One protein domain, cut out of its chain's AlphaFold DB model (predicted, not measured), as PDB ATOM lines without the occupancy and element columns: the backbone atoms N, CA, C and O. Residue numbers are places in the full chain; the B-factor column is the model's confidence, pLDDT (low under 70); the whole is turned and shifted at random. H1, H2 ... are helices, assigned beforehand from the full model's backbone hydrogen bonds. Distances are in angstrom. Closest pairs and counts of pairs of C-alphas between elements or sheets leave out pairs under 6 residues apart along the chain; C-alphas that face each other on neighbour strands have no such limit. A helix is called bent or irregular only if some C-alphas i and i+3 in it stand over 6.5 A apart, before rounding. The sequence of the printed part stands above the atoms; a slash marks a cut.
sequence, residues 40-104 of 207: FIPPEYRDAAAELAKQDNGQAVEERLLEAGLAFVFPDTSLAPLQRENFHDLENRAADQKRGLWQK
ATOM      1  N   PHE A  40      27.508  30.683 124.451       94.44
ATOM      2  CA  PHE A  40      27.193  29.296 124.770       94.44
ATOM      3  C   PHE A  40      25.784  29.208 125.348       94.44
ATOM      4  O   PHE A  40      25.481  29.822 126.370       94.44
ATOM      5  N   ILE A  41      24.933  28.399 124.717       95.19
ATOM      6  CA  ILE A  41      23.556  28.168 125.162       95.19
ATOM      7  C   ILE A  41      23.443  26.747 125.712       95.19
ATOM      8  O   ILE A  41      23.607  25.783 124.943       95.19
ATOM      9  N   PRO A  42      23.163  26.580 127.020       93.88
ATOM     10  CA  PRO A  42      22.976  25.255 127.582       93.88
ATOM     11  C   PRO A  42      21.827  24.522 126.874       93.88
ATOM     12  O   PRO A  42      20.851  25.165 126.481       93.88
ATOM     13  N   PRO A  43      21.913  23.190 126.698       92.38
ATOM     14  CA  PRO A  43      20.946  22.434 125.907       92.38
ATOM     15  C   PRO A  43      19.481  22.708 126.252       92.38
ATOM     16  O   PRO A  43      18.672  22.838 125.340       92.38
ATOM     17  N   GLU A  44      19.138  22.866 127.532       92.69
ATOM     18  CA  GLU A  44      17.751  23.100 127.939       92.69
ATOM     19  C   GLU A  44      17.220  24.519 127.662       92.69
ATOM     20  O   GLU A  44      16.028  24.757 127.836       92.69
ATOM     21  N   TYR A  45      18.078  25.462 127.256       94.81
ATOM     22  CA  TYR A  45      17.679  26.821 126.868       94.81
ATOM     23  C   TYR A  45      17.653  27.024 125.351       94.81
ATOM     24  O   TYR A  45      17.262  28.097 124.897       94.81
ATOM     25  N   ARG A  46      18.033  26.017 124.551       93.81
ATOM     26  CA  ARG A  46      18.133  26.151 123.086       93.81
ATOM     27  C   ARG A  46      16.799  26.469 122.420       93.81
ATOM     28  O   ARG A  46      16.768  27.334 121.552       93.81
ATOM     29  N   ASP A  47      15.711  25.843 122.858       94.38
ATOM     30  CA  ASP A  47      14.383  26.095 122.285       94.38
ATOM     31  C   ASP A  47      13.893  27.511 122.614       94.38
ATOM     32  O   ASP A  47      13.421  28.232 121.736       94.38
ATOM     33  N   ALA A  48      14.079  27.952 123.864       95.44
ATOM     34  CA  ALA A  48      13.749  29.313 124.285       95.44
ATOM     35  C   ALA A  48      14.597  30.363 123.544       95.44
ATOM     36  O   ALA A  48      14.077  31.398 123.131       95.44
ATOM     37  N   ALA A  49      15.886  30.081 123.339       95.75
ATOM     38  CA  ALA A  49      16.785  30.933 122.571       95.75
ATOM     39  C   ALA A  49      16.371  31.025 121.096       95.75
ATOM     40  O   ALA A  49      16.298  32.123 120.546       95.75
ATOM     41  N   ALA A  50      16.044  29.891 120.472       94.62
ATOM     42  CA  ALA A  50      15.572  29.845 119.092       94.62
ATOM     43  C   ALA A  50      14.249  30.602 118.915       94.62
ATOM     44  O   ALA A  50      14.062  31.279 117.908       94.62
ATOM     45  N   GLU A  51      13.340  30.527 119.888       94.94
ATOM     46  CA  GLU A  51      12.086  31.280 119.842       94.94
ATOM     47  C   GLU A  51      12.313  32.787 120.006       94.94
ATOM     48  O   GLU A  51      11.776  33.577 119.230       94.94
ATOM     49  N   LEU A  52      13.167  33.200 120.949       94.88
ATOM     50  CA  LEU A  52      13.518  34.612 121.112       94.88
ATOM     51  C   LEU A  52      14.208  35.163 119.854       94.88
ATOM     52  O   LEU A  52      13.903  36.274 119.425       94.88
ATOM     53  N   ALA A  53      15.080  34.377 119.221       93.44
ATOM     54  CA  ALA A  53      15.804  34.771 118.016       93.44
ATOM     55  C   ALA A  53      14.895  35.089 116.816       93.44
ATOM     56  O   ALA A  53      15.289  35.887 115.968       93.44
ATOM     57  N   LYS A  54      13.682  34.522 116.750       93.75
ATOM     58  CA  LYS A  54      12.698  34.817 115.687       93.75
ATOM     59  C   LYS A  54      12.049  36.192 115.829       93.75
ATOM     60  O   LYS A  54      11.498  36.704 114.860       93.75
ATOM     61  N   GLN A  55      12.057  36.761 117.032       91.56
ATOM     62  CA  GLN A  55      11.486  38.081 117.270       91.56
ATOM     63  C   GLN A  55      12.413  39.134 116.665       91.56
ATOM     64  O   GLN A  55      13.616  39.099 116.917       91.56
ATOM     65  N   ASP A  56      11.861  40.070 115.901       89.81
ATOM     66  CA  ASP A  56      12.588  41.238 115.412       89.81
ATOM     67  C   ASP A  56      12.092  42.480 116.155       89.81
ATOM     68  O   ASP A  56      10.925  42.861 116.063       89.81
ATOM     69  N   ASN A  57      12.982  43.078 116.938       89.12
ATOM     70  CA  ASN A  57      12.757  44.332 117.650       89.12
ATOM     71  C   ASN A  57      13.848  45.370 117.317       89.12
ATOM     72  O   ASN A  57      13.997  46.349 118.047       89.12
ATOM     73  N   GLY A  58      14.636  45.141 116.257       90.38
ATOM     74  CA  GLY A  58      15.770  45.984 115.870       90.38
ATOM     75  C   GLY A  58      17.049  45.812 116.704       90.38
ATOM     76  O   GLY A  58      18.048  46.459 116.394       90.38
ATOM     77  N   GLN A  59      17.056  44.952 117.728       91.94
ATOM     78  CA  GLN A  59      18.236  44.642 118.543       91.94
ATOM     79  C   GLN A  59      18.885  43.323 118.100       91.94
ATOM     80  O   GLN A  59      18.196  42.355 117.751       91.94
ATOM     81  N   ALA A  60      20.219  43.265 118.167       93.44
ATOM     82  CA  ALA A  60      20.984  42.063 117.848       93.44
ATOM     83  C   ALA A  60      20.506  40.857 118.675       93.44
ATOM     84  O   ALA A  60      20.180  40.971 119.860       93.44
ATOM     85  N   VAL A  61      20.447  39.685 118.039       95.25
ATOM     86  CA  VAL A  61      19.920  38.462 118.661       95.25
ATOM     87  C   VAL A  61      20.762  38.074 119.875       95.25
ATOM     88  O   VAL A  61      20.210  37.758 120.925       95.25
ATOM     89  N   GLU A  62      22.086  38.143 119.758       95.19
ATOM     90  CA  GLU A  62      23.033  37.790 120.811       95.19
ATOM     91  C   GLU A  62      22.822  38.628 122.072       95.19
ATOM     92  O   GLU A  62      22.798  38.098 123.183       95.19
ATOM     93  N   GLU A  63      22.603  39.931 121.895       96.00
ATOM     94  CA  GLU A  63      22.369  40.849 123.005       96.00
ATOM     95  C   GLU A  63      21.074  40.506 123.740       96.00
ATOM     96  O   GLU A  63      21.063  40.414 124.966       96.00
ATOM     97  N   ARG A  64      20.003  40.209 122.997       96.62
ATOM     98  CA  ARG A  64      18.717  39.799 123.579       96.62
ATOM     99  C   ARG A  64      18.807  38.482 124.331       96.62
ATOM    100  O   ARG A  64      18.196  38.334 125.388       96.62
ATOM    101  N   LEU A  65      19.561  37.522 123.801       97.56
ATOM    102  CA  LEU A  65      19.792  36.236 124.460       97.56
ATOM    103  C   LEU A  65      20.530  36.415 125.790       97.56
ATOM    104  O   LEU A  65      20.162  35.778 126.782       97.56
ATOM    105  N   LEU A  66      21.526  37.303 125.830       97.75
ATOM    106  CA  LEU A  66      22.241  37.654 127.055       97.75
ATOM    107  C   LEU A  66      21.332  38.392 128.046       97.75
ATOM    108  O   LEU A  66      21.251  37.986 129.201       97.75
ATOM    109  N   GLU A  67      20.572  39.398 127.603       97.00
ATOM    110  CA  GLU A  67      19.639  40.156 128.457       97.00
ATOM    111  C   GLU A  67      18.530  39.298 129.062       97.00
ATOM    112  O   GLU A  67      18.082  39.555 130.184       97.00
ATOM    113  N   ALA A  68      18.067  38.287 128.328       97.44
ATOM    114  CA  ALA A  68      17.087  37.321 128.809       97.44
ATOM    115  C   ALA A  68      17.702  36.269 129.755       97.44
ATOM    116  O   ALA A  68      16.966  35.512 130.392       97.44
ATOM    117  N   GLY A  69      19.034  36.213 129.867       97.56
ATOM    118  CA  GLY A  69      19.744  35.193 130.632       97.56
ATOM    119  C   GLY A  69      19.598  33.803 130.014       97.56
ATOM    120  O   GLY A  69      19.376  32.837 130.735       97.56
ATOM    121  N   LEU A  70      19.642  33.684 128.687       97.31
ATOM    122  CA  LEU A  70      19.538  32.398 127.979       97.31
ATOM    123  C   LEU A  70      20.895  31.863 127.511       97.31
ATOM    124  O   LEU A  70      20.984  30.708 127.094       97.31
ATOM    125  N   ALA A  71      21.948  32.673 127.600       96.19
ATOM    126  CA  ALA A  71      23.284  32.335 127.139       96.19
ATOM    127  C   ALA A  71      24.361  32.782 128.132       96.19
ATOM    128  O   ALA A  71      24.171  33.737 128.883       96.19
ATOM    129  N   PHE A  72      25.502  32.102 128.070       94.62
ATOM    130  CA  PHE A  72      26.777  32.575 128.593       94.62
ATOM    131  C   PHE A  72      27.568  33.263 127.488       94.62
ATOM    132  O   PHE A  72      27.516  32.829 126.334       94.62
ATOM    133  N   VAL A  73      28.390  34.246 127.843       94.50
ATOM    134  CA  VAL A  73      29.452  34.714 126.957       94.50
ATOM    135  C   VAL A  73      30.523  33.636 126.895       94.50
ATOM    136  O   VAL A  73      31.191  33.322 127.884       94.50
ATOM    137  N   PHE A  74      30.697  33.063 125.711       89.19
ATOM    138  CA  PHE A  74      31.739  32.093 125.448       89.19
ATOM    139  C   PHE A  74      32.979  32.799 124.884       89.19
ATOM    140  O   PHE A  74      32.854  33.646 123.998       89.19
ATOM    141  N   PRO A  75      34.189  32.475 125.370       84.25
ATOM    142  CA  PRO A  75      35.417  33.106 124.904       84.25
ATOM    143  C   PRO A  75      35.636  32.923 123.394       84.25
ATOM    144  O   PRO A  75      36.077  31.869 122.940       84.25
ATOM    145  N   ASP A  76      35.362  33.979 122.629       86.12
ATOM    146  CA  ASP A  76      35.535  34.026 121.178       86.12
ATOM    147  C   ASP A  76      36.484  35.170 120.791       86.12
ATOM    148  O   ASP A  76      36.302  36.348 121.133       86.12
ATOM    149  N   THR A  77      37.560  34.797 120.101       86.88
ATOM    150  CA  THR A  77      38.607  35.718 119.652       86.88
ATOM    151  C   THR A  77      38.207  36.514 118.413       86.88
ATOM    152  O   THR A  77      38.886  37.485 118.097       86.88
ATOM    153  N   SER A  78      37.141  36.118 117.712       87.31
ATOM    154  CA  SER A  78      36.617  36.828 116.541       87.31
ATOM    155  C   SER A  78      35.783  38.060 116.909       87.31
ATOM    156  O   SER A  78      35.701  38.992 116.110       87.31
ATOM    157  N   LEU A  79      35.227  38.113 118.128       88.44
ATOM    158  CA  LEU A  79      34.465  39.269 118.596       88.44
ATOM    159  C   LEU A  79      35.354  40.509 118.746       88.44
ATOM    160  O   LEU A  79      36.442  40.466 119.338       88.44
ATOM    161  N   ALA A  80      34.854  41.651 118.279       91.38
ATOM    162  CA  ALA A  80      35.502  42.934 118.513       91.38
ATOM    163  C   ALA A  80      35.547  43.248 120.027       91.38
ATOM    164  O   ALA A  80      34.598  42.915 120.741       91.38
ATOM    165  N   PRO A  81      36.601  43.914 120.544       90.38
ATOM    166  CA  PRO A  81      36.717  44.228 121.971       90.38
ATOM    167  C   PRO A  81      35.492  44.923 122.575       90.38
ATOM    168  O   PRO A  81      34.992  44.468 123.595       90.38
ATOM    169  N   LEU A  82      34.956  45.951 121.910       92.38
ATOM    170  CA  LEU A  82      33.777  46.680 122.397       92.38
ATOM    171  C   LEU A  82      32.515  45.809 122.443       92.38
ATOM    172  O   LEU A  82      31.737  45.903 123.385       92.38
ATOM    173  N   GLN A  83      32.329  44.935 121.450       93.38
ATOM    174  CA  GLN A  83      31.199  44.006 121.427       93.38
ATOM    175  C   GLN A  83      31.302  42.989 122.566       93.38
ATOM    176  O   GLN A  83      30.309  42.694 123.221       93.38
ATOM    177  N   ARG A  84      32.512  42.486 122.834       93.38
ATOM    178  CA  ARG A  84      32.765  41.563 123.942       93.38
ATOM    179  C   ARG A  84      32.477  42.205 125.300       93.38
ATOM    180  O   ARG A  84      31.823  41.572 126.121       93.38
ATOM    181  N   GLU A  85      32.927  43.439 125.530       92.56
ATOM    182  CA  GLU A  85      32.608  44.149 126.778       92.56
ATOM    183  C   GLU A  85      31.097  44.372 126.919       92.56
ATOM    184  O   GLU A  85      30.539  44.051 127.963       92.56
ATOM    185  N   ASN A  86      30.406  44.781 125.846       95.50
ATOM    186  CA  ASN A  86      28.945  44.892 125.866       95.50
ATOM    187  C   ASN A  86      28.272  43.557 126.232       95.50
ATOM    188  O   ASN A  86      27.363  43.519 127.057       95.50
ATOM    189  N   PHE A  87      28.743  42.441 125.668       96.19
ATOM    190  CA  PHE A  87      28.219  41.113 125.988       96.19
ATOM    191  C   PHE A  87      28.421  40.759 127.466       96.19
ATOM    192  O   PHE A  87      27.502  40.242 128.099       96.19
ATOM    193  N   HIS A  88      29.584  41.074 128.039       94.88
ATOM    194  CA  HIS A  88      29.829  40.884 129.469       94.88
ATOM    195  C   HIS A  88      28.916  41.743 130.342       94.88
ATOM    196  O   HIS A  88      28.418  41.261 131.357       94.88
ATOM    197  N   ASP A  89      28.653  42.986 129.950       96.00
ATOM    198  CA  ASP A  89      27.760  43.867 130.698       96.00
ATOM    199  C   ASP A  89      26.308  43.365 130.675       96.00
ATOM    200  O   ASP A  89      25.616  43.410 131.694       96.00
ATOM    201  N   LEU A  90      25.842  42.857 129.531       97.75
ATOM    202  CA  LEU A  90      24.517  42.243 129.392       97.75
ATOM    203  C   LEU A  90      24.410  40.956 130.228       97.75
ATOM    204  O   LEU A  90      23.427  40.777 130.948       97.75
ATOM    205  N   GLU A  91      25.439  40.100 130.176       96.81
ATOM    206  CA  GLU A  91      25.553  38.870 130.971       96.81
ATOM    207  C   GLU A  91      25.478  39.167 132.475       96.81
ATOM    208  O   GLU A  91      24.651  38.590 133.184       96.81
ATOM    209  N   ASN A  92      26.280  40.126 132.944       95.12
ATOM    210  CA  ASN A  92      26.326  40.541 134.344       95.12
ATOM    211  C   ASN A  92      24.981  41.107 134.812       95.12
ATOM    212  O   ASN A  92      24.478  40.703 135.857       95.12
ATOM    213  N   ARG A  93      24.329  41.965 134.011       97.44
ATOM    214  CA  ARG A  93      22.987  42.478 134.345       97.44
ATOM    215  C   ARG A  93      21.952  41.361 134.460       97.44
ATOM    216  O   ARG A  93      21.101  41.404 135.350       97.44
ATOM    217  N   ALA A  94      21.996  40.370 133.571       97.75
ATOM    218  CA  ALA A  94      21.100  39.222 133.645       97.75
ATOM    219  C   ALA A  94      21.384  38.353 134.883       97.75
ATOM    220  O   ALA A  94      20.434  37.872 135.510       97.75
ATOM    221  N   ALA A  95      22.656  38.201 135.263       95.88
ATOM    222  CA  ALA A  95      23.078  37.494 136.468       95.88
ATOM    223  C   ALA A  95      22.613  38.191 137.755       95.88
ATOM    224  O   ALA A  95      21.999  37.544 138.611       95.88
ATOM    225  N   ASP A  96      22.821  39.505 137.859       95.88
ATOM    226  CA  ASP A  96      22.408  40.332 139.000       95.88
ATOM    227  C   ASP A  96      20.894  40.290 139.209       95.88
ATOM    228  O   ASP A  96      20.399  40.195 140.332       95.88
ATOM    229  N   GLN A  97      20.138  40.293 138.109       96.88
ATOM    230  CA  GLN A  97      18.678  40.236 138.130       96.88
ATOM    231  C   GLN A  97      18.121  38.808 138.183       96.88
ATOM    232  O   GLN A  97      16.906  38.632 138.097       96.88
ATOM    233  N   LYS A  98      18.987  37.789 138.294       96.50
ATOM    234  CA  LYS A  98      18.618  36.366 138.295       96.50
ATOM    235  C   LYS A  98      17.653  36.025 137.150       96.50
ATOM    236  O   LYS A  98      16.630  35.384 137.355       96.50
ATOM    237  N   ARG A  99      17.941  36.471 135.925       97.38
ATOM    238  CA  ARG A  99      17.114  36.162 134.745       97.38
ATOM    239  C   ARG A  99      17.451  34.789 134.174       97.38
ATOM    240  O   ARG A  99      18.595  34.355 134.244       97.38
ATOM    241  N   GLY A 100      16.461  34.113 133.592       96.75
ATOM    242  CA  GLY A 100      16.661  32.852 132.869       96.75
ATOM    243  C   GLY A 100      17.525  31.835 133.626       96.75
ATOM    244  O   GLY A 100      17.184  31.411 134.733       96.75
ATOM    245  N   LEU A 101      18.664  31.468 133.036       96.06
ATOM    246  CA  LEU A 101      19.624  30.516 133.584       96.06
ATOM    247  C   LEU A 101      20.163  30.902 134.961       96.06
ATOM    248  O   LEU A 101      20.352  30.016 135.793       96.06
ATOM    249  N   TRP A 102      20.292  32.196 135.255       97.00
ATOM    250  CA  TRP A 102      20.868  32.704 136.501       97.00
ATOM    251  C   TRP A 102      20.000  32.444 137.744       97.00
ATOM    252  O   TRP A 102      20.485  32.569 138.870       97.00
ATOM    253  N   GLN A 103      18.740  32.028 137.565       96.56
ATOM    254  CA  GLN A 103      17.879  31.550 138.657       96.56
ATOM    255  C   GLN A 103      18.371  30.226 139.243       96.56
ATOM    256  O   GLN A 103      18.167  29.950 140.423       96.56
ATOM    257  N   LYS A 104      19.015  29.388 138.424       95.19
ATOM    258  CA  LYS A 104      19.487  28.070 138.847       95.19
ATOM    259  C   LYS A 104      20.883  28.201 139.437       95.19
ATOM    260  O   LYS A 104      21.799  28.691 138.782       95.19
TER     261      LYS A 104
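This is residues 40 to 104 of the 207 residues of an uncharacterized protein of Micavibrio sp (UniProt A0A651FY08). Four helices follow one another in space as they do along the chain: H2 stands between H1 and the longest helix, H3, and tiny H4, after a tight link from the last residue of H3, comes back close to H1. Between H2 and H3 the long link, residues 68 to 80, runs out to where H3 begins, and H3 folds back from there to H2. The printed part has 65 residues with four named helices, in the order H1, H2, H3, H4, and no named strand; its class is all helix. The whole is compact, with a radius of gyration of the C-alphas of 11.3 A, and rounded, spanning 28 by 26 by 20 A.

Start at Phe 40 and go on to H1, residues 43 to 53, which is irregular: C-alphas 44 and 47 are 7.2 A apart. H1 touches H2, residues 61 to 67, at a steep tilt of 63 degrees, opposite ways; look at Ala 53 and Val 61, whose C-alphas are the closest, 5.6 A apart. H2 touches H3, residues 81 to 96, at a steep tilt of 40 degrees, the same way. H3 touches H2 with residues 87 to 94 alone, and the closest C-alphas of the two, those of Leu 66 and Glu 91, are 5.3 A apart. H3 and H4, residues 100 to 103, only just touch, and only at the corner by their link, with 3 pairs of C-alphas within 8 A; H3 takes part with residues 94 to 95 alone, and the closest C-alphas are those of Ala 95 and Trp 102, at 5.3 A. H1 and H4 are close but not clearly touching, with the closest C-alphas, those of Tyr 45 and Leu 101, 7.9 A apart. H1 and H3 are apart, and so are H2 and H4. In H2 and H3 every O i to N i+4 pair is within hydrogen-bond range, in H1 5 of 7 are, and H4 is too short for such a pair.

Find C-alpha 43 at (20.946, 22.434, 125.907); from there H1 runs 15.5 A to C-alpha 53. H2 runs 9.9 A from C-alpha 61 to C-alpha 67. Look next at C-alpha 81 at (36.717, 44.228, 121.971), where H3 begins its 22.6 A to C-alpha 96. H4 ends at C-alpha 103, at (17.879, 31.550, 138.657); it is neither bent nor irregular, but only just: C-alphas 100 and 103 are 6.1 A apart.

The two C-alphas farthest apart are those of Ala 80 and Lys 104, at 29.8 A. The printed part, residues 40 to 104, has no cut. The link from H2 to H3 is long, with 13 residues; the one from H1 to H2 is short, and the one from H3 to H4 is tight. The mean pLDDT of the printed part is 94.2, and no printed residue is under 70.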